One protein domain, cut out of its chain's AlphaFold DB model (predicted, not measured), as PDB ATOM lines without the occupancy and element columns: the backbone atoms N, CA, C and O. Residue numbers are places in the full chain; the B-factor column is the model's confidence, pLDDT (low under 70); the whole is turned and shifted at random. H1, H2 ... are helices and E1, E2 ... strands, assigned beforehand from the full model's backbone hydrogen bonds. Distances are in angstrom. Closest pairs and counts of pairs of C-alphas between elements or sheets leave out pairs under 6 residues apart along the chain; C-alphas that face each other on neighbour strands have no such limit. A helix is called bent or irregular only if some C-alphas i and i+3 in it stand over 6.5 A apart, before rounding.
ATOM      1  N   LEU A 180     147.077 -24.491 -32.726       90.31
ATOM      2  CA  LEU A 180     147.584 -25.858 -32.871       90.31
ATOM      3  C   LEU A 180     148.239 -26.358 -31.582       90.31
ATOM      4  O   LEU A 180     148.836 -25.556 -30.870       90.31
ATOM      5  N   PRO A 181     148.151 -27.659 -31.260       91.50
ATOM      6  CA  PRO A 181     148.864 -28.213 -30.115       91.50
ATOM      7  C   PRO A 181     150.379 -28.172 -30.353       91.50
ATOM      8  O   PRO A 181     150.852 -28.409 -31.465       91.50
ATOM      9  N   MET A 182     151.142 -27.876 -29.303       90.12
ATOM     10  CA  MET A 182     152.597 -27.719 -29.361       90.12
ATOM     11  C   MET A 182     153.286 -28.979 -29.887       90.12
ATOM     12  O   MET A 182     154.183 -28.873 -30.718       90.12
ATOM     13  N   ASP A 183     152.846 -30.161 -29.456       90.50
ATOM     14  CA  ASP A 183     153.469 -31.430 -29.849       90.50
ATOM     15  C   ASP A 183     153.352 -31.671 -31.361       90.50
ATOM     16  O   ASP A 183     154.332 -32.030 -32.011       90.50
ATOM     17  N   PHE A 184     152.197 -31.337 -31.947       90.19
ATOM     18  CA  PHE A 184     151.993 -31.385 -33.398       90.19
ATOM     19  C   PHE A 184     152.886 -30.380 -34.133       90.19
ATOM     20  O   PHE A 184     153.455 -30.697 -35.177       90.19
ATOM     21  N   VAL A 185     153.034 -29.165 -33.593       90.75
ATOM     22  CA  VAL A 185     153.926 -28.158 -34.182       90.75
ATOM     23  C   VAL A 185     155.372 -28.650 -34.160       90.75
ATOM     24  O   VAL A 185     156.038 -28.548 -35.182       90.75
ATOM     25  N   ILE A 186     155.848 -29.217 -33.048       91.81
ATOM     26  CA  ILE A 186     157.220 -29.734 -32.915       91.81
ATOM     27  C   ILE A 186     157.479 -30.869 -33.910       91.81
ATOM     28  O   ILE A 186     158.507 -30.858 -34.586       91.81
ATOM     29  N   GLU A 187     156.547 -31.814 -34.037       90.81
ATOM     30  CA  GLU A 187     156.661 -32.932 -34.978       90.81
ATOM     31  C   GLU A 187     156.762 -32.431 -36.428       90.81
ATOM     32  O   GLU A 187     157.694 -32.771 -37.160       90.81
ATOM     33  N   LYS A 188     155.855 -31.537 -36.841       89.38
ATOM     34  CA  LYS A 188     155.865 -30.980 -38.202       89.38
ATOM     35  C   LYS A 188     157.054 -30.064 -38.467       89.38
ATOM     36  O   LYS A 188     157.560 -30.039 -39.593       89.38
ATOM     37  N   LEU A 189     157.521 -29.344 -37.453       89.94
ATOM     38  CA  LEU A 189     158.706 -28.502 -37.550       89.94
ATOM     39  C   LEU A 189     159.961 -29.356 -37.759       89.94
ATOM     40  O   LEU A 189     160.770 -29.013 -38.614       89.94
ATOM     41  N   GLY A 190     160.076 -30.499 -37.076       87.44
ATOM     42  CA  GLY A 190     161.171 -31.453 -37.274       87.44
ATOM     43  C   GLY A 190     161.216 -32.047 -38.684       87.44
ATOM     44  O   GLY A 190     162.293 -32.194 -39.244       87.44
ATOM     45  N   HIS A 191     160.061 -32.321 -39.297       88.06
ATOM     46  CA  HIS A 191     160.007 -32.810 -40.684       88.06
ATOM     47  C   HIS A 191     160.314 -31.742 -41.737       88.06
ATOM     48  O   HIS A 191     160.753 -32.069 -42.836       88.06
ATOM     49  N   SER A 192     160.027 -30.478 -41.430       86.12
ATOM     50  CA  SER A 192     160.130 -29.376 -42.394       86.12
ATOM     51  C   SER A 192     161.451 -28.610 -42.293       86.12
ATOM     52  O   SER A 192     161.788 -27.851 -43.203       86.12
ATOM     53  N   TYR A 193     162.177 -28.750 -41.183       84.50
ATOM     54  CA  TYR A 193     163.460 -28.090 -40.969       84.50
ATOM     55  C   TYR A 193     164.597 -28.848 -41.665       84.50
ATOM     56  O   TYR A 193     164.583 -30.072 -41.750       84.50
ATOM     57  N   ARG A 194     165.587 -28.117 -42.194       79.19
ATOM     58  CA  ARG A 194     166.689 -28.706 -42.981       79.19
ATOM     59  C   ARG A 194     167.675 -29.518 -42.142       79.19
ATOM     60  O   ARG A 194     168.300 -30.435 -42.667       79.19
ATOM     61  N   GLU A 195     167.844 -29.161 -40.872       79.75
ATOM     62  CA  GLU A 195     168.736 -29.853 -39.940       79.75
ATOM     63  C   GLU A 195     167.921 -30.770 -39.018       79.75
ATOM     64  O   GLU A 195     166.841 -30.403 -38.556       79.75
ATOM     65  N   ASN A 196     168.448 -31.951 -38.698       75.88
ATOM     66  CA  ASN A 196     167.819 -32.838 -37.720       75.88
ATOM     67  C   ASN A 196     168.064 -32.301 -36.302       75.88
ATOM     68  O   ASN A 196     169.080 -32.615 -35.682       75.88
ATOM     69  N   LEU A 197     167.139 -31.481 -35.800       81.50
ATOM     70  CA  LEU A 197     167.115 -31.043 -34.404       81.50
ATOM     71  C   LEU A 197     166.330 -32.017 -33.529       81.50
ATOM     72  O   LEU A 197     165.381 -32.667 -33.971       81.50
ATOM     73  N   THR A 198     166.688 -32.073 -32.249       88.81
ATOM     74  CA  THR A 198     165.906 -32.831 -31.271       88.81
ATOM     75  C   THR A 198     164.571 -32.134 -30.983       88.81
ATOM     76  O   THR A 198     164.463 -30.906 -31.020       88.81
ATOM     77  N   SER A 199     163.537 -32.902 -30.625       87.69
ATOM     78  CA  SER A 199     162.226 -32.348 -30.239       87.69
ATOM     79  C   SER A 199     162.326 -31.358 -29.070       87.69
ATOM     80  O   SER A 199     161.533 -30.422 -28.978       87.69
ATOM     81  N   PHE A 200     163.318 -31.545 -28.193       89.31
ATOM     82  CA  PHE A 200     163.612 -30.639 -27.088       89.31
ATOM     83  C   PHE A 200     164.139 -29.284 -27.582       89.31
ATOM     84  O   PHE A 200     163.574 -28.252 -27.227       89.31
ATOM     85  N   GLU A 201     165.145 -29.276 -28.458       89.12
ATOM     86  CA  GLU A 201     165.697 -28.036 -29.026       89.12
ATOM     87  C   GLU A 201     164.638 -27.266 -29.826       89.12
ATOM     88  O   GLU A 201     164.516 -26.050 -29.690       89.12
ATOM     89  N   LEU A 202     163.801 -27.959 -30.608       90.44
ATOM     90  CA  LEU A 202     162.683 -27.329 -31.322       90.44
ATOM     91  C   LEU A 202     161.706 -26.645 -30.362       90.44
ATOM     92  O   LEU A 202     161.267 -25.521 -30.615       90.44
ATOM     93  N   LYS A 203     161.395 -27.290 -29.233       90.62
ATOM     94  CA  LYS A 203     160.548 -26.706 -28.192       90.62
ATOM     95  C   LYS A 203     161.186 -25.455 -27.590       90.62
ATOM     96  O   LYS A 203     160.497 -24.445 -27.432       90.62
ATOM     97  N   GLU A 204     162.489 -25.484 -27.303       91.12
ATOM     98  CA  GLU A 204     163.229 -24.306 -26.834       91.12
ATOM     99  C   GLU A 204     163.162 -23.160 -27.847       91.12
ATOM    100  O   GLU A 204     162.862 -22.030 -27.465       91.12
ATOM    101  N   HIS A 205     163.346 -23.439 -29.141       91.00
ATOM    102  CA  HIS A 205     163.237 -22.427 -30.195       91.00
ATOM    103  C   HIS A 205     161.847 -21.797 -30.277       91.00
ATOM    104  O   HIS A 205     161.737 -20.575 -30.419       91.00
ATOM    105  N   VAL A 206     160.781 -22.594 -30.163       90.19
ATOM    106  CA  VAL A 206     159.408 -22.070 -30.146       90.19
ATOM    107  C   VAL A 206     159.188 -21.195 -28.910       90.19
ATOM    108  O   VAL A 206     158.677 -20.083 -29.036       90.19
ATOM    109  N   HIS A 207     159.640 -21.620 -27.727       90.44
ATOM    110  CA  HIS A 207     159.581 -20.777 -26.527       90.44
ATOM    111  C   HIS A 207     160.390 -19.478 -26.675       90.44
ATOM    112  O   HIS A 207     159.940 -18.418 -26.231       90.44
ATOM    113  N   LEU A 208     161.544 -19.526 -27.345       90.38
ATOM    114  CA  LEU A 208     162.355 -18.350 -27.656       90.38
ATOM    115  C   LEU A 208     161.578 -17.382 -28.563       90.38
ATOM    116  O   LEU A 208     161.525 -16.184 -28.286       90.38
ATOM    117  N   LEU A 209     160.888 -17.892 -29.587       89.25
ATOM    118  CA  LEU A 209     160.032 -17.077 -30.456       89.25
ATOM    119  C   LEU A 209     158.893 -16.398 -29.689       89.25
ATOM    120  O   LEU A 209     158.633 -15.218 -29.920       89.25
ATOM    121  N   LEU A 210     158.258 -17.097 -28.747       89.38
ATOM    122  CA  LEU A 210     157.251 -16.495 -27.870       89.38
ATOM    123  C   LEU A 210     157.803 -15.346 -27.031       89.38
ATOM    124  O   LEU A 210     157.143 -14.318 -26.885       89.38
ATOM    125  N   ARG A 211     159.021 -15.503 -26.504       88.88
ATOM    126  CA  ARG A 211     159.681 -14.462 -25.711       88.88
ATOM    127  C   ARG A 211     160.028 -13.231 -26.549       88.88
ATOM    128  O   ARG A 211     159.910 -12.111 -26.061       88.88
ATOM    129  N   LEU A 212     160.473 -13.422 -27.789       86.50
ATOM    130  CA  LEU A 212     160.898 -12.319 -28.660       86.50
ATOM    131  C   LEU A 212     159.733 -11.606 -29.354       86.50
ATOM    132  O   LEU A 212     159.850 -10.425 -29.705       86.50
ATOM    133  N   LEU A 213     158.626 -12.314 -29.586       85.38
ATOM    134  CA  LEU A 213     157.483 -11.827 -30.356       85.38
ATOM    135  C   LEU A 213     156.158 -12.000 -29.591       85.38
ATOM    136  O   LEU A 213     155.243 -12.670 -30.094       85.38
ATOM    137  N   PRO A 214     156.014 -11.361 -28.413       78.50
ATOM    138  CA  PRO A 214     154.748 -11.349 -27.693       78.50
ATOM    139  C   PRO A 214     153.708 -10.621 -28.553       78.50
ATOM    140  O   PRO A 214     153.849  -9.439 -28.857       78.50
ATOM    141  N   GLY A 215     152.701 -11.352 -29.025       81.00
ATOM    142  CA  GLY A 215     151.646 -10.839 -29.910       81.00
ATOM    143  C   GLY A 215     151.625 -11.467 -31.304       81.00
ATOM    144  O   GLY A 215     150.563 -11.519 -31.923       81.00
ATOM    145  N   TRP A 216     152.746 -12.017 -31.788       85.25
ATOM    146  CA  TRP A 216     152.723 -12.861 -32.992       85.25
ATOM    147  C   TRP A 216     152.354 -14.304 -32.644       85.25
ATOM    148  O   TRP A 216     151.519 -14.909 -33.319       85.25
ATOM    149  N   LEU A 217     152.933 -14.814 -31.554       86.19
ATOM    150  CA  LEU A 217     152.661 -16.131 -30.991       86.19
ATOM    151  C   LEU A 217     152.143 -15.982 -29.563       86.19
ATOM    152  O   LEU A 217     152.704 -15.227 -28.769       86.19
ATOM    153  N   VAL A 218     151.083 -16.716 -29.238       86.25
ATOM    154  CA  VAL A 218     150.507 -16.768 -27.890       86.25
ATOM    155  C   VAL A 218     150.369 -18.224 -27.471       86.25
ATOM    156  O   VAL A 218     149.867 -19.047 -28.235       86.25
ATOM    157  N   LEU A 219     150.818 -18.546 -26.259       87.31
ATOM    158  CA  LEU A 219     150.629 -19.862 -25.658       87.31
ATOM    159  C   LEU A 219     149.361 -19.867 -24.805       87.31
ATOM    160  O   LEU A 219     149.176 -19.004 -23.949       87.31
ATOM    161  N   HIS A 220     148.518 -20.869 -25.022       87.69
ATOM    162  CA  HIS A 220     147.350 -21.176 -24.209       87.69
ATOM    163  C   HIS A 220     147.511 -22.583 -23.640       87.69
ATOM    164  O   HIS A 220     147.613 -23.541 -24.396       87.69
ATOM    165  N   ASN A 221     147.526 -22.727 -22.319       88.94
ATOM    166  CA  ASN A 221     147.548 -24.040 -21.679       88.94
ATOM    167  C   ASN A 221     146.113 -24.458 -21.340       88.94
ATOM    168  O   ASN A 221     145.416 -23.740 -20.623       88.94
ATOM    169  N   ILE A 222     145.661 -25.590 -21.876       84.19
ATOM    170  CA  ILE A 222     144.329 -26.142 -21.619       84.19
ATOM    171  C   ILE A 222     144.500 -27.633 -21.338       84.19
ATOM    172  O   ILE A 222     145.096 -28.337 -22.140       84.19
ATOM    173  N   ARG A 223     143.958 -28.136 -20.219       78.19
ATOM    174  CA  ARG A 223     143.969 -29.578 -19.876       78.19
ATOM    175  C   ARG A 223     145.364 -30.230 -19.970       78.19
ATOM    176  O   ARG A 223     145.489 -31.359 -20.431       78.19
ATOM    177  N   ASN A 224     146.401 -29.518 -19.516       77.81
ATOM    178  CA  ASN A 224     147.806 -29.953 -19.524       77.81
ATOM    179  C   ASN A 224     148.441 -30.093 -20.923       77.81
ATOM    180  O   ASN A 224     149.563 -30.582 -21.046       77.81
ATOM    181  N   THR A 225     147.760 -29.641 -21.977       80.88
ATOM    182  CA  THR A 225     148.328 -29.522 -23.318       80.88
ATOM    183  C   THR A 225     148.534 -28.049 -23.664       80.88
ATOM    184  O   THR A 225     147.674 -27.184 -23.473       80.88
ATOM    185  N   ASN A 226     149.733 -27.745 -24.159       87.50
ATOM    186  CA  ASN A 226     150.088 -26.397 -24.582       87.50
ATOM    187  C   ASN A 226     149.623 -26.194 -26.022       87.50
ATOM    188  O   ASN A 226     150.104 -26.867 -26.929       87.50
ATOM    189  N   TYR A 227     148.719 -25.252 -26.239       88.69
ATOM    190  CA  TYR A 227     148.280 -24.812 -27.553       88.69
ATOM    191  C   TYR A 227     148.992 -23.524 -27.950       88.69
ATOM    192  O   TYR A 227     149.105 -22.577 -27.175       88.69
ATOM    193  N   LEU A 228     149.443 -23.481 -29.194       89.19
ATOM    194  CA  LEU A 228     150.074 -22.339 -29.822       89.19
ATOM    195  C   LEU A 228     149.064 -21.643 -30.734       89.19
ATOM    196  O   LEU A 228     148.577 -22.230 -31.700       89.19
ATOM    197  N   LYS A 229     148.759 -20.382 -30.439       88.00
ATOM    198  CA  LYS A 229     147.936 -19.503 -31.270       88.00
ATOM    199  C   LYS A 229     148.837 -18.588 -32.090       88.00
ATOM    200  O   LYS A 229     149.693 -17.902 -31.532       88.00
ATOM    201  N   LEU A 230     148.606 -18.547 -33.400       87.44
ATOM    202  CA  LEU A 230     149.313 -17.657 -34.319       87.44
ATOM    203  C   LEU A 230     148.421 -16.473 -34.705       87.44
ATOM    204  O   LEU A 230     147.256 -16.646 -35.068       87.44
ATOM    205  N   SER A 231     148.972 -15.260 -34.683       83.25
ATOM    206  CA  SER A 231     148.271 -14.082 -35.195       83.25
ATOM    207  C   SER A 231     148.188 -14.116 -36.727       83.25
ATOM    208  O   SER A 231     149.200 -14.117 -37.438       83.25
ATOM    209  N   LYS A 232     146.963 -14.138 -37.266       69.94
ATOM    210  CA  LYS A 232     146.719 -14.204 -38.718       69.94
ATOM    211  C   LYS A 232     147.163 -12.927 -39.446       69.94
ATOM    212  O   LYS A 232     147.614 -13.032 -40.584       69.94
ATOM    213  N   ASN A 233     147.136 -11.782 -38.763       65.75
ATOM    214  CA  ASN A 233     147.355 -10.448 -39.340       65.75
ATOM    215  C   ASN A 233     148.811  -9.952 -39.229       65.75
ATOM    216  O   ASN A 233     149.086  -8.789 -39.498       65.75
ATOM    217  N   GLY A 234     149.744 -10.796 -38.780       67.19
ATOM    218  CA  GLY A 234     151.151 -10.415 -38.662       67.19
ATOM    219  C   GLY A 234     151.884 -10.490 -40.001       67.19
ATOM    220  O   GLY A 234     152.005 -11.578 -40.566       67.19
ATOM    221  N   ASP A 235     152.421  -9.361 -40.468       80.50
ATOM    222  CA  ASP A 235     153.302  -9.306 -41.640       80.50
ATOM    223  C   ASP A 235     154.570 -10.136 -41.398       80.50
ATOM    224  O   ASP A 235     155.396  -9.800 -40.541       80.50
ATOM    225  N   MET A 236     154.763 -11.199 -42.186       83.00
ATOM    226  CA  MET A 236     155.921 -12.084 -42.028       83.00
ATOM    227  C   MET A 236     157.240 -11.334 -42.238       83.00
ATOM    228  O   MET A 236     158.194 -11.572 -41.507       83.00
ATOM    229  N   SER A 237     157.282 -10.367 -43.157       84.75
ATOM    230  CA  SER A 237     158.477  -9.556 -43.424       84.75
ATOM    231  C   SER A 237     158.911  -8.729 -42.208       84.75
ATOM    232  O   SER A 237     160.096  -8.639 -41.902       84.75
ATOM    233  N   LYS A 238     157.960  -8.157 -41.452       86.06
ATOM    234  CA  LYS A 238     158.276  -7.416 -40.216       86.06
ATOM    235  C   LYS A 238     158.821  -8.355 -39.144       86.06
ATOM    236  O   LYS A 238     159.766  -8.010 -38.437       86.06
ATOM    237  N   VAL A 239     158.239  -9.552 -39.045       87.31
ATOM    238  CA  VAL A 239     158.678 -10.587 -38.109       87.31
ATOM    239  C   VAL A 239     160.088 -11.077 -38.447       87.31
ATOM    240  O   VAL A 239     160.936 -11.096 -37.556       87.31
ATOM    241  N   THR A 240     160.381 -11.403 -39.712       89.12
ATOM    242  CA  THR A 240     161.728 -11.837 -40.122       89.12
ATOM    243  C   THR A 240     162.758 -10.748 -39.890       89.12
ATOM    244  O   THR A 240     163.769 -11.023 -39.260       89.12
ATOM    245  N   ASN A 241     162.475  -9.502 -40.285       89.38
ATOM    246  CA  ASN A 241     163.421  -8.397 -40.116       89.38
ATOM    247  C   ASN A 241     163.718  -8.135 -38.633       89.38
ATOM    248  O   ASN A 241     164.863  -7.889 -38.255       89.38
ATOM    249  N   LYS A 242     162.705  -8.236 -37.760       88.06
ATOM    250  CA  LYS A 242     162.904  -8.112 -36.311       88.06
ATOM    251  C   LYS A 242     163.780  -9.246 -35.776       88.06
ATOM    252  O   LYS A 242     164.716  -8.964 -35.030       88.06
ATOM    253  N   LEU A 243     163.527 -10.494 -36.174       89.44
ATOM    254  CA  LEU A 243     164.333 -11.652 -35.769       89.44
ATOM    255  C   LEU A 243     165.776 -11.571 -36.289       89.44
ATOM    256  O   LEU A 243     166.704 -11.802 -35.521       89.44
ATOM    257  N   GLU A 244     165.977 -11.168 -37.542       90.00
ATOM    258  CA  GLU A 244     167.299 -10.959 -38.141       90.00
ATOM    259  C   GLU A 244     168.056  -9.825 -37.438       90.00
ATOM    260  O   GLU A 244     169.227  -9.983 -37.094       90.00
ATOM    261  N   SER A 245     167.380  -8.716 -37.113       87.06
ATOM    262  CA  SER A 245     167.986  -7.624 -36.340       87.06
ATOM    263  C   SER A 245     168.399  -8.068 -34.934       87.06
ATOM    264  O   SER A 245     169.428  -7.630 -34.426       87.06
ATOM    265  N   LEU A 246     167.628  -8.958 -34.300       85.06
ATOM    266  CA  LEU A 246     167.940  -9.511 -32.984       85.06
ATOM    267  C   LEU A 246     169.091 -10.517 -33.052       85.06
ATOM    268  O   LEU A 246     169.956 -10.493 -32.180       85.06
ATOM    269  N   ALA A 247     169.147 -11.341 -34.099       86.56
ATOM    270  CA  ALA A 247     170.274 -12.233 -34.355       86.56
ATOM    271  C   ALA A 247     171.566 -11.437 -34.590       86.56
ATOM    272  O   ALA A 247     172.587 -11.713 -33.962       86.56
ATOM    273  N   ALA A 248     171.506 -10.379 -35.404       83.56
ATOM    274  CA  ALA A 248     172.627  -9.469 -35.623       83.56
ATOM    275  C   ALA A 248     173.044  -8.761 -34.326       83.56
ATOM    276  O   ALA A 248     174.226  -8.721 -34.000       83.56
ATOM    277  N   LYS A 249     172.085  -8.264 -33.534       83.19
ATOM    278  CA  LYS A 249     172.370  -7.677 -32.218       83.19
ATOM    279  C   LYS A 249     173.027  -8.678 -31.288       83.19
ATOM    280  O   LYS A 249     173.983  -8.298 -30.648       83.19
ATOM    281  N   LYS A 250     172.587  -9.934 -31.211       78.81
ATOM    282  CA  LYS A 250     173.212 -10.930 -30.326       78.81
ATOM    283  C   LYS A 250     174.627 -11.304 -30.781       78.81
ATOM    284  O   LYS A 250     175.486 -11.519 -29.934       78.81
ATOM    285  N   ASN A 251     174.871 -11.301 -32.091       71.00
ATOM    286  CA  ASN A 251     176.211 -11.444 -32.662       71.00
ATOM    287  C   ASN A 251     177.113 -10.225 -32.384       71.00
ATOM    288  O   ASN A 251     178.323 -10.394 -32.282       71.00
ATOM    289  N   ASN A 252     176.535  -9.022 -32.257       63.91
ATOM    290  CA  ASN A 252     177.265  -7.758 -32.093       63.91
ATOM    291  C   ASN A 252     177.308  -7.221 -30.647       63.91
ATOM    292  O   ASN A 252     178.185  -6.427 -30.337       63.91
ATOM    293  N   LEU A 253     176.385  -7.590 -29.749       53.59
ATOM    294  CA  LEU A 253     176.314  -7.078 -28.366       53.59
ATOM    295  C   LEU A 253     177.521  -7.524 -27.535       53.59
ATOM    296  O   LEU A 253     177.848  -6.897 -26.535       53.59
ATOM    297  N   THR A 254     178.198  -8.582 -27.968       47.12
ATOM    298  CA  THR A 254     179.500  -9.014 -27.458       47.12
ATOM    299  C   THR A 254     180.630  -8.023 -27.761       47.12
ATOM    300  O   THR A 254     181.704  -8.172 -27.198       47.12
ATOM    301  N   LEU A 255     180.412  -7.009 -28.610       47.56
ATOM    302  CA  LEU A 255     181.404  -5.972 -28.930       47.56
ATOM    303  C   LEU A 255     181.405  -4.791 -27.947       47.56
ATOM    304  O   LEU A 255     182.334  -3.997 -27.982       47.56
ATOM    305  N   LEU A 256     180.369  -4.640 -27.115       40.94
ATOM    306  CA  LEU A 256     180.153  -3.435 -26.296       40.94
ATOM    307  C   LEU A 256     180.269  -3.679 -24.782       40.94
ATOM    308  O   LEU A 256     179.984  -2.775 -24.004       40.94
TER     309      LEU A 256
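AT A GLANCE: This is residues 180 to 256 of the 258 residues of a protein of Timema genevievae (UniProt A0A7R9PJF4). A two-stranded hairpin, E1 and E2, and two helices, H1 and H2, make a small three-sided body, and the long helix H3 follows it, with residues 247 to 256 sticking out. H1 reaches E2 with its first residues, and H2 runs from H1 to E1. The printed part has 77 residues with three named helices and two named strands, in the order H1, H2, E1, E2, H3; the sheet is antiparallel and the class is mixed, helices and strands. It is only just loose, close to compact, with a radius of gyration of the C-alphas of 14.0 A and spans of 45 by 30 by 21 A.

HOW THE PARTS SIT: E1, residues 217 to 222, and E2, residues 225 to 230, form an antiparallel hairpin at 152 degrees, with N 220 and O 227 2.8 A apart, within hydrogen-bond range. Residues 180 to 181 also pair with residues 227 to 228 of E2, antiparallel. The closest C-alphas of E2 and H1, residues 182 to 192, are those of Tyr 227 and Met 182, 5.5 A apart. H2, residues 199 to 212, touches H1 with residues 199 to 203 alone, closest at the C-alphas of Leu 202 and Ile 186, 6.2 A; the two are only just about perpendicular, at 73 degrees. The closest C-alphas of H2 and E1 are those of Leu 210 and Leu 217, 5.6 A apart. H3, residues 236 to 255, is close to H2 but not clearly touching, with the C-alphas of Leu 243 and Leu 212 7.9 A apart. In H1 and H2 every O i to N i+4 pair is within hydrogen-bond range; in H3, 14 of 16 are.

IN THESE COORDINATES: E1 is 16.0 A long from first to last C-alpha and E2 16.2 A, and E1 begins at C-alpha 217 (152.661, -16.131, -30.991). H1 is 15.1 A long, H2 20.1 A and H3 29.3 A. H3 ends at C-alpha 255 (181.404, -5.972, -28.930) and is only just irregular: C-alphas 251 and 254 are 6.6 A apart.

THE WHOLE: The C-alphas farthest apart, of Arg 223 and Leu 255, are 45.2 A apart. The printed part has no cut, and no link is long. The pLDDT is under 70 at residues 232 to 234 and 252 to 256.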